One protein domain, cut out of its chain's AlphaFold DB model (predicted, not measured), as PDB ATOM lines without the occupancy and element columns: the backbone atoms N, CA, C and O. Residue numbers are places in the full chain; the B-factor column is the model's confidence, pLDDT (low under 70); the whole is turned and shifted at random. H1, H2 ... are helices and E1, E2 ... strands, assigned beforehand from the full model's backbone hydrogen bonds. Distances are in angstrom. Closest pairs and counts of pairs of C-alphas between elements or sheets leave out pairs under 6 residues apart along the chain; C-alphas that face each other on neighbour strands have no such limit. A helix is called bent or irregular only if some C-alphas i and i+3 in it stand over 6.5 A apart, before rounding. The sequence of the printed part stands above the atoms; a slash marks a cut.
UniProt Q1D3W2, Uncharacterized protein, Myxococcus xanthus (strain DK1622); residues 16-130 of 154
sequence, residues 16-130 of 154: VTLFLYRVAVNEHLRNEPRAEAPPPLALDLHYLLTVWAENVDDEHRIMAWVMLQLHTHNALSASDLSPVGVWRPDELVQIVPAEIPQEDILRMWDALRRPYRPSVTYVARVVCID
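Overview. This is residues 16 to 130 of the 154 residues of an uncharacterized protein of Myxococcus xanthus (strain DK1622) (UniProt Q1D3W2). This is a long, strongly twisted sheet of five strands, with E1, E2 and E5 side by side as its long strands and the helix H2 running along E2 over one face. The shorter E4 and E3 continue the sheet beyond E5, H3 only grazes it, and little H1 with the link after it makes one end of the longest axis. The printed part has 115 residues with three named helices and five named strands, in the order E1 H1 E2 H2 E3 E4 H3 E5; the class is mixed. The sheet's order is E1 E2 E5 E4 E3, all antiparallel. The whole is loose, with a radius of gyration of the C-alphas of 16.6 A, and only just elongated, spanning 56 by 28 by 23 A.

Arrangement. Begin with edge strand E1, residues 16 to 25, and its antiparallel neighbour E2, residues 41 to 52, at 156 degrees; N 19 and O 48 are within hydrogen-bond range at 2.9 A. Next find E5, residues 119 to 129, antiparallel to E2 at 155 degrees, with N 45 and O 124 at 2.8 A. E4, residues 92 to 97, is antiparallel to E5 at 159 degrees, with N 96 and O 123 at 2.9 A. The other edge strand, E3, residues 75 to 77, forms a hairpin with E4, with N 76 and O 93 at 2.8 A. H1, residues 27 to 31, is on the sheet, over E2; their closest C-alphas, of Leu 29 and Ala 42, are 6.3 A apart. H1 is irregular, but only just: C-alphas 28 and 31 are 6.9 A apart. H2, residues 56 to 72, is on one face of the sheet, giving two layers, helix over strands; its height over the sheet is 8.5 A. It runs along E2, at 12 degrees on the local plane, and their closest C-alphas, of Val 51 and Glu 59, are 5.9 A apart. H3, residues 102 to 112, only grazes the sheet, with residues 105 to 109. Every O i to N i+4 pair is within hydrogen-bond range in H2 and H3; in H1 0 of 1 are, beside 1 of 2 O i to N i+3 pairs.

Along the chain. Find C-alpha 16 at (165.868, 287.817, 321.411); E1 runs from there for 26.5 A and bends by 51 degrees at residue 21. E2 measures 33.9 A, H2 24.1 A and H3 15.4 A. E5, 28.0 A, bends by 61 degrees at residue 126 and ends at C-alpha 129, (168.846, 261.550, 317.510).

Size, cuts and confidence. The two C-alphas farthest apart, of Ala 35 and Asn 55, are 57.0 A apart. The printed part has no cut, and E3 to E4 is the long link, 14 residues. Mean pLDDT of the printed part is 82.9; residues 27 to 39, 83 to 86, 89 and 130 are under 70.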
ATOM      1  N   VAL A  16     165.293 288.850 320.535       91.06
ATOM      2  CA  VAL A  16     165.868 287.817 321.411       91.06
ATOM      3  C   VAL A  16     166.668 286.843 320.562       91.06
ATOM      4  O   VAL A  16     166.231 286.445 319.485       91.06
ATOM      5  N   THR A  17     167.831 286.433 321.055       91.50
ATOM      6  CA  THR A  17     168.672 285.427 320.402       91.50
ATOM      7  C   THR A  17     168.899 284.226 321.298       91.50
ATOM      8  O   THR A  17     169.153 284.384 322.491       91.50
ATOM      9  N   LEU A  18     168.891 283.037 320.695       90.25
ATOM     10  CA  LEU A  18     169.295 281.781 321.317       90.25
ATOM     11  C   LEU A  18     170.605 281.314 320.680       90.25
ATOM     12  O   LEU A  18     170.648 281.029 319.485       90.25
ATOM     13  N   PHE A  19     171.670 281.233 321.471       90.50
ATOM     14  CA  PHE A  19     172.984 280.795 321.010       90.50
ATOM     15  C   PHE A  19     173.339 279.427 321.601       90.50
ATOM     16  O   PHE A  19     173.478 279.292 322.813       90.50
ATOM     17  N   LEU A  20     173.483 278.405 320.752       90.38
ATOM     18  CA  LEU A  20     173.915 277.064 321.160       90.38
ATOM     19  C   LEU A  20     175.440 277.046 321.330       90.38
ATOM     20  O   LEU A  20     176.167 276.982 320.341       90.38
ATOM     21  N   TYR A  21     175.926 277.102 322.571       88.50
ATOM     22  CA  TYR A  21     177.371 277.148 322.847       88.50
ATOM     23  C   TYR A  21     177.962 275.785 323.217       88.50
ATOM     24  O   TYR A  21     179.177 275.600 323.146       88.50
ATOM     25  N   ARG A  22     177.128 274.824 323.633       87.38
ATOM     26  CA  ARG A  22     177.586 273.488 324.017       87.38
ATOM     27  C   ARG A  22     176.537 272.430 323.701       87.38
ATOM     28  O   ARG A  22     175.350 272.614 323.948       87.38
ATOM     29  N   VAL A  23     177.017 271.296 323.202       88.56
ATOM     30  CA  VAL A  23     176.243 270.067 323.006       88.56
ATOM     31  C   VAL A  23     176.922 268.976 323.822       88.56
ATOM     32  O   VAL A  23     178.127 268.764 323.683       88.56
ATOM     33  N   ALA A  24     176.173 268.320 324.701       86.12
ATOM     34  CA  ALA A  24     176.651 267.204 325.507       86.12
ATOM     35  C   ALA A  24     175.818 265.955 325.214       86.12
ATOM     36  O   ALA A  24     174.641 266.052 324.888       86.12
ATOM     37  N   VAL A  25     176.428 264.774 325.315       81.31
ATOM     38  CA  VAL A  25     175.693 263.509 325.227       81.31
ATOM     39  C   VAL A  25     175.109 263.203 326.598       81.31
ATOM     40  O   VAL A  25     175.819 263.253 327.601       81.31
ATOM     41  N   ASN A  26     173.823 262.885 326.640       73.00
ATOM     42  CA  ASN A  26     173.133 262.516 327.858       73.00
ATOM     43  C   ASN A  26     173.377 261.027 328.162       73.00
ATOM     44  O   ASN A  26     172.970 260.135 327.417       73.00
ATOM     45  N   GLU A  27     174.067 260.755 329.269       67.19
ATOM     46  CA  GLU A  27     174.492 259.403 329.646       67.19
ATOM     47  C   GLU A  27     173.351 258.527 330.192       67.19
ATOM     48  O   GLU A  27     173.487 257.304 330.210       67.19
ATOM     49  N   HIS A  28     172.220 259.115 330.607       61.50
ATOM     50  CA  HIS A  28     171.129 258.380 331.262       61.50
ATOM     51  C   HIS A  28     170.372 257.433 330.321       61.50
ATOM     52  O   HIS A  28     169.923 256.377 330.755       61.50
ATOM     53  N   LEU A  29     170.261 257.768 329.031       56.75
ATOM     54  CA  LEU A  29     169.533 256.951 328.045       56.75
ATOM     55  C   LEU A  29     170.425 255.949 327.300       56.75
ATOM     56  O   LEU A  29     169.951 255.177 326.469       56.75
ATOM     57  N   ARG A  30     171.724 255.915 327.619       54.94
ATOM     58  CA  ARG A  30     172.705 255.042 326.960       54.94
ATOM     59  C   ARG A  30     172.559 253.563 327.343       54.94
ATOM     60  O   ARG A  30     173.147 252.711 326.684       54.94
ATOM     61  N   ASN A  31     171.803 253.261 328.399       54.28
ATOM     62  CA  ASN A  31     171.787 251.939 329.022       54.28
ATOM     63  C   ASN A  31     170.495 251.136 328.814       54.28
ATOM     64  O   ASN A  31     170.338 250.106 329.460       54.28
ATOM     65  N   GLU A  32     169.595 251.566 327.926       57.38
ATOM     66  CA  GLU A  32     168.438 250.769 327.494       57.38
ATOM     67  C   GLU A  32     168.892 249.775 326.404       57.38
ATOM     68  O   GLU A  32     169.149 250.181 325.263       57.38
ATOM     69  N   PRO A  33     169.057 248.473 326.717       53.69
ATOM     70  CA  PRO A  33     169.549 247.510 325.747       53.69
ATOM     71  C   PRO A  33     168.455 247.227 324.713       53.69
ATOM     72  O   PRO A  33     167.487 246.515 324.980       53.69
ATOM     73  N   ARG A  34     168.616 247.752 323.495       58.44
ATOM     74  CA  ARG A  34     167.738 247.417 322.372       58.44
ATOM     75  C   ARG A  34     168.308 246.232 321.597       58.44
ATOM     76  O   ARG A  34     169.446 246.260 321.142       58.44
ATOM     77  N   ALA A  35     167.496 245.189 321.433       58.44
ATOM     78  CA  ALA A  35     167.906 243.948 320.772       58.44
ATOM     79  C   ALA A  35     168.135 244.093 319.251       58.44
ATOM     80  O   ALA A  35     168.806 243.254 318.653       58.44
ATOM     81  N   GLU A  36     167.584 245.138 318.619       57.75
ATOM     82  CA  GLU A  36     167.449 245.213 317.153       57.75
ATOM     83  C   GLU A  36     168.020 246.493 316.507       57.75
ATOM     84  O   GLU A  36     168.075 246.574 315.281       57.75
ATOM     85  N   ALA A  37     168.476 247.480 317.287       62.88
ATOM     86  CA  ALA A  37     169.008 248.748 316.773       62.88
ATOM     87  C   ALA A  37     170.018 249.377 317.753       62.88
ATOM     88  O   ALA A  37     169.924 249.105 318.954       62.88
ATOM     89  N   PRO A  38     170.969 250.210 317.281       66.94
ATOM     90  CA  PRO A  38     171.800 251.007 318.181       66.94
ATOM     91  C   PRO A  38     170.915 251.900 319.075       66.94
ATOM     92  O   PRO A  38     169.866 252.359 318.614       66.94
ATOM     93  N   PRO A  39     171.292 252.130 320.347       66.81
ATOM     94  CA  PRO A  39     170.535 253.015 321.228       66.81
ATOM     95  C   PRO A  39     170.517 254.447 320.663       66.81
ATOM     96  O   PRO A  39     171.498 254.858 320.032       66.81
ATOM     97  N   PRO A  40     169.426 255.209 320.874       71.00
ATOM     98  CA  PRO A  40     169.332 256.583 320.395       71.00
ATOM     99  C   PRO A  40     170.412 257.458 321.041       71.00
ATOM    100  O   PRO A  40     170.759 257.282 322.213       71.00
ATOM    101  N   LEU A  41     170.937 258.422 320.283       74.62
ATOM    102  CA  LEU A  41     171.884 259.397 320.810       74.62
ATOM    103  C   LEU A  41     171.102 260.496 321.529       74.62
ATOM    104  O   LEU A  41     170.613 261.429 320.897       74.62
ATOM    105  N   ALA A  42     170.978 260.373 322.846       80.88
ATOM    106  CA  ALA A  42     170.391 261.416 323.672       80.88
ATOM    107  C   ALA A  42     171.386 262.567 323.865       80.88
ATOM    108  O   ALA A  42     172.543 262.342 324.224       80.88
ATOM    109  N   LEU A  43     170.934 263.796 323.637       85.00
ATOM    110  CA  LEU A  43     171.728 265.012 323.738       85.00
ATOM    111  C   LEU A  43     171.116 265.991 324.743       85.00
ATOM    112  O   LEU A  43     169.897 266.128 324.849       85.00
ATOM    113  N   ASP A  44     172.001 266.713 325.419       88.94
ATOM    114  CA  ASP A  44     171.709 267.907 326.195       88.94
ATOM    115  C   ASP A  44     172.262 269.117 325.422       88.94
ATOM    116  O   ASP A  44     173.472 269.246 325.191       88.94
ATOM    117  N   LEU A  45     171.364 269.996 324.978       90.69
ATOM    118  CA  LEU A  45     171.684 271.195 324.207       90.69
ATOM    119  C   LEU A  45     171.681 272.407 325.128       90.69
ATOM    120  O   LEU A  45     170.664 272.734 325.735       90.69
ATOM    121  N   HIS A  46     172.813 273.093 325.220       91.75
ATOM    122  CA  HIS A  46     172.972 274.236 326.101       91.75
ATOM    123  C   HIS A  46     172.896 275.556 325.330       91.75
ATOM    124  O   HIS A  46     173.762 275.873 324.508       91.75
ATOM    125  N   TYR A  47     171.880 276.349 325.648       92.69
ATOM    126  CA  TYR A  47     171.584 277.624 325.016       92.69
ATOM    127  C   TYR A  47     171.909 278.796 325.940       92.69
ATOM    128  O   TYR A  47     171.638 278.763 327.139       92.69
ATOM    129  N   LEU A  48     172.464 279.853 325.356       92.44
ATOM    130  CA  LEU A  48     172.585 281.176 325.951       92.44
ATOM    131  C   LEU A  48     171.531 282.078 325.311       92.44
ATOM    132  O   LEU A  48     171.602 282.391 324.120       92.44
ATOM    133  N   LEU A  49     170.537 282.470 326.096       92.88
ATOM    134  CA  LEU A  49     169.491 283.396 325.700       92.88
ATOM    135  C   LEU A  49     169.953 284.816 325.993       92.88
ATOM    136  O   LEU A  49     170.378 285.106 327.106       92.88
ATOM    137  N   THR A  50     169.867 285.699 325.006       92.50
ATOM    138  CA  THR A  50     170.242 287.113 325.144       92.50
ATOM    139  C   THR A  50     169.142 288.006 324.594       92.50
ATOM    140  O   THR A  50     168.593 287.721 323.529       92.50
ATOM    141  N   VAL A  51     168.844 289.088 325.311       92.88
ATOM    142  CA  VAL A  51     167.862 290.098 324.904       92.88
ATOM    143  C   VAL A  51     168.575 291.321 324.331       92.88
ATOM    144  O   VAL A  51     169.593 291.764 324.861       92.88
ATOM    145  N   TRP A  52     168.020 291.862 323.250       90.94
ATOM    146  CA  TRP A  52     168.490 293.058 322.561       90.94
ATOM    147  C   TRP A  52     167.378 294.107 322.600       90.94
ATOM    148  O   TRP A  52     166.330 293.914 321.983       90.94
ATOM    149  N   ALA A  53     167.594 295.208 323.318       90.06
ATOM    150  CA  ALA A  53     166.698 296.364 323.343       90.06
ATOM    151  C   ALA A  53     167.505 297.671 323.449       90.06
ATOM    152  O   ALA A  53     168.710 297.650 323.706       90.06
ATOM    153  N   GLU A  54     166.850 298.811 323.217       87.75
ATOM    154  CA  GLU A  54     167.478 300.136 323.355       87.75
ATOM    155  C   GLU A  54     167.502 300.620 324.813       87.75
ATOM    156  O   GLU A  54     168.421 301.336 325.209       87.75
ATOM    157  N   ASN A  55     166.528 300.184 325.623       90.69
ATOM    158  CA  ASN A  55     166.353 300.590 327.017       90.69
ATOM    159  C   ASN A  55     166.482 299.399 327.970       90.69
ATOM    160  O   ASN A  55     165.987 298.310 327.685       90.69
ATOM    161  N   VAL A  56     167.048 299.636 329.158       90.38
ATOM    162  CA  VAL A  56     167.205 298.615 330.212       90.38
ATOM    163  C   VAL A  56     165.853 298.086 330.707       90.38
ATOM    164  O   VAL A  56     165.706 296.891 330.952       90.38
ATOM    165  N   ASP A  57     164.844 298.955 330.812       93.19
ATOM    166  CA  ASP A  57     163.495 298.549 331.226       93.19
ATOM    167  C   ASP A  57     162.870 297.568 330.223       93.19
ATOM    168  O   ASP A  57     162.256 296.576 330.623       93.19
ATOM    169  N   ASP A  58     163.080 297.803 328.925       92.56
ATOM    170  CA  ASP A  58     162.616 296.908 327.866       92.56
ATOM    171  C   ASP A  58     163.416 295.600 327.860       92.56
ATOM    172  O   ASP A  58     162.816 294.530 327.751       92.56
ATOM    173  N   GLU A  59     164.743 295.653 328.059       92.12
ATOM    174  CA  GLU A  59     165.584 294.453 328.209       92.12
ATOM    175  C   GLU A  59     165.048 293.555 329.340       92.12
ATOM    176  O   GLU A  59     164.821 292.360 329.135       92.12
ATOM    177  N   HIS A  60     164.779 294.125 330.520       93.62
ATOM    178  CA  HIS A  60     164.245 293.385 331.666       93.62
ATOM    179  C   HIS A  60     162.821 292.877 331.436       93.62
ATOM    180  O   HIS A  60     162.506 291.741 331.795       93.62
ATOM    181  N   ARG A  61     161.951 293.690 330.828       94.69
ATOM    182  CA  ARG A  61     160.560 293.309 330.556       94.69
ATOM    183  C   ARG A  61     160.477 292.156 329.562       94.69
ATOM    184  O   ARG A  61     159.722 291.211 329.791       94.69
ATOM    185  N   ILE A  62     161.257 292.220 328.484       93.94
ATOM    186  CA  ILE A  62     161.339 291.151 327.486       93.94
ATOM    187  C   ILE A  62     161.954 289.906 328.119       93.94
ATOM    188  O   ILE A  62     161.393 288.826 327.968       93.94
ATOM    189  N   MET A  63     163.044 290.043 328.882       94.56
ATOM    190  CA  MET A  63     163.663 288.916 329.588       94.56
ATOM    191  C   MET A  63     162.653 288.200 330.491       94.56
ATOM    192  O   MET A  63     162.485 286.987 330.386       94.56
ATOM    193  N   ALA A  64     161.928 288.946 331.327       94.50
ATOM    194  CA  ALA A  64     160.921 288.387 332.220       94.50
ATOM    195  C   ALA A  64     159.807 287.660 331.450       94.50
ATOM    196  O   ALA A  64     159.423 286.549 331.819       94.50
ATOM    197  N   TRP A  65     159.316 288.257 330.360       95.12
ATOM    198  CA  TRP A  65     158.289 287.644 329.520       95.12
ATOM    199  C   TRP A  65     158.778 286.349 328.861       95.12
ATOM    200  O   TRP A  65     158.086 285.334 328.910       95.12
ATOM    201  N   VAL A  66     159.992 286.348 328.308       93.94
ATOM    202  CA  VAL A  66     160.595 285.168 327.674       93.94
ATOM    203  C   VAL A  66     160.814 284.052 328.690       93.94
ATOM    204  O   VAL A  66     160.454 282.906 328.428       93.94
ATOM    205  N   MET A  67     161.358 284.374 329.866       93.50
ATOM    206  CA  MET A  67     161.565 283.396 330.934       93.50
ATOM    207  C   MET A  67     160.242 282.783 331.401       93.50
ATOM    208  O   MET A  67     160.169 281.570 331.593       93.50
ATOM    209  N   LEU A  68     159.184 283.590 331.533       94.31
ATOM    210  CA  LEU A  68     157.846 283.105 331.873       94.31
ATOM    211  C   LEU A  68     157.285 282.183 330.784       94.31
ATOM    212  O   LEU A  68     156.723 281.130 331.095       94.31
ATOM    213  N   GLN A  69     157.464 282.550 329.515       93.06
ATOM    214  CA  GLN A  69     156.979 281.764 328.386       93.06
ATOM    215  C   GLN A  69     157.691 280.409 328.303       93.06
ATOM    216  O   GLN A  69     157.019 279.387 328.148       93.06
ATOM    217  N   LEU A  70     159.018 280.391 328.476       90.69
ATOM    218  CA  LEU A  70     159.826 279.167 328.526       90.69
ATOM    219  C   LEU A  70     159.491 278.306 329.742       90.69
ATOM    220  O   LEU A  70     159.480 277.086 329.641       90.69
ATOM    221  N   HIS A  71     159.197 278.922 330.887       91.06
ATOM    222  CA  HIS A  71     158.790 278.179 332.075       91.06
ATOM    223  C   HIS A  71     157.412 277.528 331.903       91.06
ATOM    224  O   HIS A  71     157.217 276.386 332.314       91.06
ATOM    225  N   THR A  72     156.479 278.240 331.263       91.81
ATOM    226  CA  THR A  72     155.128 277.741 330.962       91.81
ATOM    227  C   THR A  72     155.152 276.614 329.927       91.81
ATOM    228  O   THR A  72     154.421 275.641 330.071       91.81
ATOM    229  N   HIS A  73     156.018 276.718 328.914       87.56
ATOM    230  CA  HIS A  73     156.164 275.738 327.830       87.56
ATOM    231  C   HIS A  73     157.500 274.995 327.943       87.56
ATOM    232  O   HIS A  73     158.275 274.919 326.991       87.56
ATOM    233  N   ASN A  74     157.795 274.478 329.137       88.56
ATOM    234  CA  ASN A  74     159.079 273.835 329.422       88.56
ATOM    235  C   ASN A  74     159.197 272.409 328.861       88.56
ATOM    236  O   ASN A  74     160.281 271.839 328.890       88.56
ATOM    237  N   ALA A  75     158.102 271.830 328.379       87.81
ATOM    238  CA  ALA A  75     158.045 270.465 327.892       87.81
ATOM    239  C   ALA A  75     157.525 270.491 326.456       87.81
ATOM    240  O   ALA A  75     156.356 270.793 326.222       87.81
ATOM    241  N   LEU A  76     158.415 270.210 325.508       85.31
ATOM    242  CA  LEU A  76     158.102 270.161 324.087       85.31
ATOM    243  C   LEU A  76     157.849 268.712 323.689       85.31
ATOM    244  O   LEU A  76     158.719 267.851 323.850       85.31
ATOM    245  N   SER A  77     156.649 268.454 323.184       83.00
ATOM    246  CA  SER A  77     156.271 267.160 322.627       83.00
ATOM    247  C   SER A  77     156.727 267.043 321.172       83.00
ATOM    248  O   SER A  77     157.034 268.044 320.524       83.00
ATOM    249  N   ALA A  78     156.695 265.836 320.607       77.94
ATOM    250  CA  ALA A  78     156.973 265.623 319.184       77.94
ATOM    251  C   ALA A  78     156.142 266.515 318.235       77.94
ATOM    252  O   ALA A  78     156.611 266.843 317.149       77.94
ATOM    253  N   SER A  79     154.939 266.936 318.644       80.06
ATOM    254  CA  SER A  79     154.079 267.843 317.867       80.06
ATOM    255  C   SER A  79     154.582 269.289 317.840       80.06
ATOM    256  O   SER A  79     154.267 270.023 316.907       80.06
ATOM    257  N   ASP A  80     155.345 269.700 318.855       81.50
ATOM    258  CA  ASP A  80     155.919 271.047 318.970       81.50
ATOM    259  C   ASP A  80     157.267 271.158 318.237       81.50
ATOM    260  O   ASP A  80     157.765 272.254 317.972       81.50
ATOM    261  N   LEU A  81     157.876 270.013 317.920       79.19
ATOM    262  CA  LEU A  81     159.179 269.915 317.279       79.19
ATOM    263  C   LEU A  81     159.052 269.864 315.750       79.19
ATOM    264  O   LEU A  81     158.032 269.485 315.178       79.19
ATOM    265  N   SER A  82     160.124 270.263 315.059       75.38
ATOM    266  CA  SER A  82     160.140 270.310 313.592       75.38
ATOM    267  C   SER A  82     159.890 268.924 312.982       75.38
ATOM    268  O   SER A  82     160.578 267.976 313.366       75.38
ATOM    269  N   PRO A  83     159.034 268.797 311.951       65.69
ATOM    270  CA  PRO A  83     158.731 267.513 311.310       65.69
ATOM    271  C   PRO A  83     159.924 266.909 310.550       65.69
ATOM    272  O   PRO A  83     159.842 265.788 310.059       65.69
ATOM    273  N   VAL A  84     161.027 267.653 310.417       66.12
ATOM    274  CA  VAL A  84     162.275 267.168 309.809       66.12
ATOM    275  C   VAL A  84     162.981 266.150 310.716       66.12
ATOM    276  O   VAL A  84     163.732 265.309 310.223       66.12
ATOM    277  N   GLY A  85     162.752 266.211 312.031       64.12
ATOM    278  CA  GLY A  85     163.268 265.222 312.975       64.12
ATOM    279  C   GLY A  85     162.382 263.977 313.030       64.12
ATOM    280  O   GLY A  85     161.160 264.065 312.932       64.12
ATOM    281  N   VAL A  86     162.997 262.806 313.208       67.31
ATOM    282  CA  VAL A  86     162.265 261.561 313.480       67.31
ATOM    283  C   VAL A  86     162.085 261.433 314.986       67.31
ATOM    284  O   VAL A  86     162.811 260.700 315.653       67.31
ATOM    285  N   TRP A  87     161.140 262.217 315.502       72.38
ATOM    286  CA  TRP A  87     160.768 262.239 316.913       72.38
ATOM    287  C   TRP A  87     159.851 261.073 317.237       72.38
ATOM    288  O   TRP A  87     158.982 260.705 316.435       72.38
ATOM    289  N   ARG A  88     160.005 260.497 318.426       70.50
ATOM    290  CA  ARG A  88     159.053 259.475 318.870       70.50
ATOM    291  C   ARG A  88     157.783 260.124 319.421       70.50
ATOM    292  O   ARG A  88     157.871 261.190 320.021       70.50
ATOM    293  N   PRO A  89     156.603 259.495 319.275       69.75
ATOM    294  CA  PRO A  89     155.355 260.047 319.812       69.75
ATOM    295  C   PRO A  89     155.377 260.279 321.331       69.75
ATOM    296  O   PRO A  89     154.632 261.114 321.832       69.75
ATOM    297  N   ASP A  90     156.211 259.529 322.052       74.31
ATOM    298  CA  ASP A  90     156.441 259.598 323.496       74.31
ATOM    299  C   ASP A  90     157.650 260.467 323.889       74.31
ATOM    300  O   ASP A  90     157.982 260.562 325.071       74.31
ATOM    301  N   GLU A  91     158.315 261.112 322.927       76.31
ATOM    302  CA  GLU A  91     159.472 261.962 323.193       76.31
ATOM    303  C   GLU A  91     159.052 263.309 323.790       76.31
ATOM    304  O   GLU A  91     158.170 264.003 323.273       76.31
ATOM    305  N   LEU A  92     159.714 263.675 324.891       82.56
ATOM    306  CA  LEU A  92     159.472 264.909 325.622       82.56
ATOM    307  C   LEU A  92     160.798 265.622 325.880       82.56
ATOM    308  O   LEU A  92     161.578 265.215 326.745       82.56
ATOM    309  N   VAL A  93     161.042 266.703 325.145       86.38
ATOM    310  CA  VAL A  93     162.222 267.549 325.338       86.38
ATOM    311  C   VAL A  93     161.926 268.547 326.447       86.38
ATOM    312  O   VAL A  93     160.976 269.324 326.361       86.38
ATOM    313  N   GLN A  94     162.748 268.538 327.493       89.19
ATOM    314  CA  GLN A  94     162.577 269.432 328.638       89.19
ATOM    315  C   GLN A  94     163.554 270.601 328.574       89.19
ATOM    316  O   GLN A  94     164.766 270.398 328.522       89.19
ATOM    317  N   ILE A  95     163.028 271.818 328.635       91.19
ATOM    318  CA  ILE A  95     163.778 273.066 328.718       91.19
ATOM    319  C   ILE A  95     163.860 273.480 330.185       91.19
ATOM    320  O   ILE A  95     162.854 273.784 330.822       91.19
ATOM    321  N   VAL A  96     165.074 273.524 330.724       91.31
ATOM    322  CA  VAL A  96     165.322 273.853 332.131       91.31
ATOM    323  C   VAL A  96     166.337 274.993 332.214       91.31
ATOM    324  O   VAL A  96     167.294 274.995 331.435       91.31
ATOM    325  N   PRO A  97     166.174 275.971 333.123       90.31
ATOM    326  CA  PRO A  97     167.229 276.934 333.408       90.31
ATOM    327  C   PRO A  97     168.518 276.205 333.803       90.31
ATOM    328  O   PRO A  97     168.503 275.305 334.641       90.31
ATOM    329  N   ALA A  98     169.630 276.577 333.182       89.69
ATOM    330  CA  ALA A  98     170.943 276.057 333.524       89.69
ATOM    331  C   ALA A  98     171.675 277.091 334.376       89.69
ATOM    332  O   ALA A  98     171.719 278.262 334.009       89.69
ATOM    333  N   GLU A  99     172.274 276.663 335.481       85.44
ATOM    334  CA  GLU A  99     173.140 277.519 336.289       85.44
ATOM    335  C   GLU A  99     174.580 277.379 335.804       85.44
ATOM    336  O   GLU A  99     175.149 276.286 335.793       85.44
ATOM    337  N   ILE A 100     175.159 278.494 335.368       86.44
ATOM    338  CA  ILE A 100     176.551 278.587 334.938       86.44
ATOM    339  C   ILE A 100     177.201 279.726 335.708       86.44
ATOM    340  O   ILE A 100     176.565 280.768 335.892       86.44
ATOM    341  N   PRO A 101     178.448 279.552 336.182       89.25
ATOM    342  CA  PRO A 101     179.141 280.617 336.882       89.25
ATOM    343  C   PRO A 101     179.261 281.844 335.979       89.25
ATOM    344  O   PRO A 101     179.556 281.749 334.787       89.25
ATOM    345  N   GLN A 102     179.065 283.024 336.563       86.75
ATOM    346  CA  GLN A 102     179.093 284.283 335.822       86.75
ATOM    347  C   GLN A 102     180.413 284.489 335.059       86.75
ATOM    348  O   GLN A 102     180.411 285.065 333.976       86.75
ATOM    349  N   GLU A 103     181.530 283.969 335.576       90.75
ATOM    350  CA  GLU A 103     182.830 283.991 334.893       90.75
ATOM    351  C   GLU A 103     182.805 283.293 333.527       90.75
ATOM    352  O   GLU A 103     183.396 283.801 332.576       90.75
ATOM    353  N   ASP A 104     182.100 282.168 333.399       89.81
ATOM    354  CA  ASP A 104     181.988 281.446 332.129       89.81
ATOM    355  C   ASP A 104     181.139 282.234 331.131       89.81
ATOM    356  O   ASP A 104     181.494 282.324 329.956       89.81
ATOM    357  N   ILE A 105     180.064 282.876 331.598       89.00
ATOM    358  CA  ILE A 105     179.242 283.769 330.770       89.00
ATOM    359  C   ILE A 105     180.097 284.941 330.267       89.00
ATOM    360  O   ILE A 105     180.094 285.246 329.076       89.00
ATOM    361  N   LEU A 106     180.887 285.565 331.147       89.94
ATOM    362  CA  LEU A 106     181.793 286.656 330.774       89.94
ATOM    363  C   LEU A 106     182.852 286.200 329.760       89.94
ATOM    364  O   LEU A 106     183.112 286.915 328.795       89.94
ATOM    365  N   ARG A 107     183.415 284.995 329.924       89.69
ATOM    366  CA  ARG A 107     184.354 284.397 328.959       89.69
ATOM    367  C   ARG A 107     183.709 284.149 327.595       89.69
ATOM    368  O   ARG A 107     184.359 284.372 326.577       89.69
ATOM    369  N   MET A 108     182.448 283.714 327.552       87.88
ATOM    370  CA  MET A 108     181.711 283.561 326.290       87.88
ATOM    371  C   MET A 108     181.537 284.911 325.587       87.88
ATOM    372  O   MET A 108     181.778 285.010 324.385       87.88
ATOM    373  N   TRP A 109     181.180 285.962 326.325       88.81
ATOM    374  CA  TRP A 109     181.034 287.314 325.775       88.81
ATOM    375  C   TRP A 109     182.356 287.910 325.276       88.81
ATOM    376  O   TRP A 109     182.385 288.508 324.197       88.81
ATOM    377  N   ASP A 110     183.454 287.684 325.999       87.44
ATOM    378  CA  ASP A 110     184.798 288.088 325.571       87.44
ATOM    379  C   ASP A 110     185.208 287.378 324.269       87.44
ATOM    380  O   ASP A 110     185.641 288.016 323.306       87.44
ATOM    381  N   ALA A 111     184.951 286.067 324.173       87.06
ATOM    382  CA  ALA A 111     185.191 285.290 322.956       87.06
ATOM    383  C   ALA A 111     184.350 285.778 321.761       87.06
ATOM    384  O   ALA A 111     184.832 285.785 320.625       87.06
ATOM    385  N   LEU A 112     183.115 286.231 322.007       83.12
ATOM    386  CA  LEU A 112     182.238 286.823 320.992       83.12
ATOM    387  C   LEU A 112     182.668 288.238 320.571       83.12
ATOM    388  O   LEU A 112     182.167 288.737 319.562       83.12
ATOM    389  N   ARG A 113     183.588 288.882 321.309       84.31
ATOM    390  CA  ARG A 113     184.054 290.266 321.092       84.31
ATOM    391  C   ARG A 113     182.908 291.278 320.992       84.31
ATOM    392  O   ARG A 113     182.944 292.204 320.177       84.31
ATOM    393  N   ARG A 114     181.874 291.086 321.813       81.94
ATOM    394  CA  ARG A 114     180.675 291.932 321.880       81.94
ATOM    395  C   ARG A 114     180.496 292.483 323.293       81.94
ATOM    396  O   ARG A 114     180.943 291.847 324.246       81.94
ATOM    397  N   PRO A 115     179.848 293.650 323.452       84.00
ATOM    398  CA  PRO A 115     179.537 294.152 324.781       84.00
ATOM    399  C   PRO A 115     178.608 293.179 325.501       84.00
ATOM    400  O   PRO A 115     177.667 292.656 324.904       84.00
ATOM    401  N   TYR A 116     178.883 292.971 326.786       84.50
ATOM    402  CA  TYR A 116     178.052 292.150 327.652       84.50
ATOM    403  C   TYR A 116     176.608 292.663 327.666       84.50
ATOM    404  O   TYR A 116     176.362 293.866 327.789       84.50
ATOM    405  N   ARG A 117     175.660 291.734 327.559       86.88
ATOM    406  CA  ARG A 117     174.218 291.981 327.613       86.88
ATOM    407  C   ARG A 117     173.573 291.072 328.654       86.88
ATOM    408  O   ARG A 117     174.152 290.034 328.979       86.88
ATOM    409  N   PRO A 118     172.382 291.421 329.169       85.94
ATOM    410  CA  PRO A 118     171.634 290.518 330.032       85.94
ATOM    411  C   PRO A 118     171.378 289.194 329.305       85.94
ATOM    412  O   PRO A 118     170.777 289.150 328.225       85.94
ATOM    413  N   SER A 119     171.875 288.109 329.892       90.31
ATOM    414  CA  SER A 119     171.763 286.764 329.337       90.31
ATOM    415  C   SER A 119     171.371 285.755 330.402       90.31
ATOM    416  O   SER A 119     171.772 285.876 331.557       90.31
ATOM    417  N   VAL A 120     170.626 284.735 329.991       92.12
ATOM    418  CA  VAL A 120     170.240 283.599 330.834       92.12
ATOM    419  C   VAL A 120     170.512 282.298 330.094       92.12
ATOM    420  O   VAL A 120     170.377 282.217 328.874       92.12
ATOM    421  N   THR A 121     170.928 281.270 330.818       93.50
ATOM    422  CA  THR A 121     171.287 279.976 330.238       93.50
ATOM    423  C   THR A 121     170.166 278.966 330.418       93.50
ATOM    424  O   THR A 121     169.558 278.870 331.480       93.50
ATOM    425  N   TYR A 122     169.913 278.181 329.376       92.94
ATOM    426  CA  TYR A 122     168.930 277.105 329.370       92.94
ATOM    427  C   TYR A 122     169.559 275.826 328.827       92.94
ATOM    428  O   TYR A 122     170.456 275.869 327.985       92.94
ATOM    429  N   VAL A 123     169.076 274.682 329.290       91.88
ATOM    430  CA  VAL A 123     169.414 273.370 328.747       91.88
ATOM    431  C   VAL A 123     168.145 272.700 328.237       91.88
ATOM    432  O   VAL A 123     167.172 272.570 328.977       91.88
ATOM    433  N   ALA A 124     168.152 272.291 326.970       89.44
ATOM    434  CA  ALA A 124     167.155 271.390 326.413       89.44
ATOM    435  C   ALA A 124     167.691 269.963 326.544       89.44
ATOM    436  O   ALA A 124     168.716 269.622 325.951       89.44
ATOM    437  N   ARG A 125     167.039 269.155 327.375       85.56
ATOM    438  CA  ARG A 125     167.465 267.795 327.712       85.56
ATOM    439  C   ARG A 125     166.690 266.761 326.920       85.56
ATOM    440  O   ARG A 125     165.544 267.000 326.545       85.56
ATOM    441  N   VAL A 126     167.298 265.581 326.789       76.12
ATOM    442  CA  VAL A 126     166.662 264.382 326.213       76.12
ATOM    443  C   VAL A 126     166.342 264.550 324.721       76.12
ATOM    444  O   VAL A 126     165.421 263.941 324.194       76.12
ATOM    445  N   VAL A 127     167.134 265.350 324.003       76.69
ATOM    446  CA  VAL A 127     166.989 265.477 322.548       76.69
ATOM    447  C   VAL A 127     167.549 264.212 321.905       76.69
ATOM    448  O   VAL A 127     168.765 264.019 321.901       76.69
ATOM    449  N   CYS A 128     166.691 263.326 321.401       72.94
ATOM    450  CA  CYS A 128     167.129 262.035 320.885       72.94
ATOM    451  C   CYS A 128     167.339 262.095 319.370       72.94
ATOM    452  O   CYS A 128     166.429 262.374 318.598       72.94
ATOM    453  N   ILE A 129     168.554 261.777 318.925       71.56
ATOM    454  CA  ILE A 129     168.846 261.550 317.510       71.56
ATOM    455  C   ILE A 129     168.852 260.041 317.275       71.56
ATOM    456  O   ILE A 129     169.742 259.330 317.747       71.56
ATOM    457  N   ASP A 130     167.841 259.549 316.559       68.81
ATOM    458  CA  ASP A 130     167.748 258.137 316.181       68.81
ATOM    459  C   ASP A 130     168.492 257.873 314.859       68.81
ATOM    460  O   ASP A 130     168.497 258.694 313.934       68.81
TER     461      ASP A 130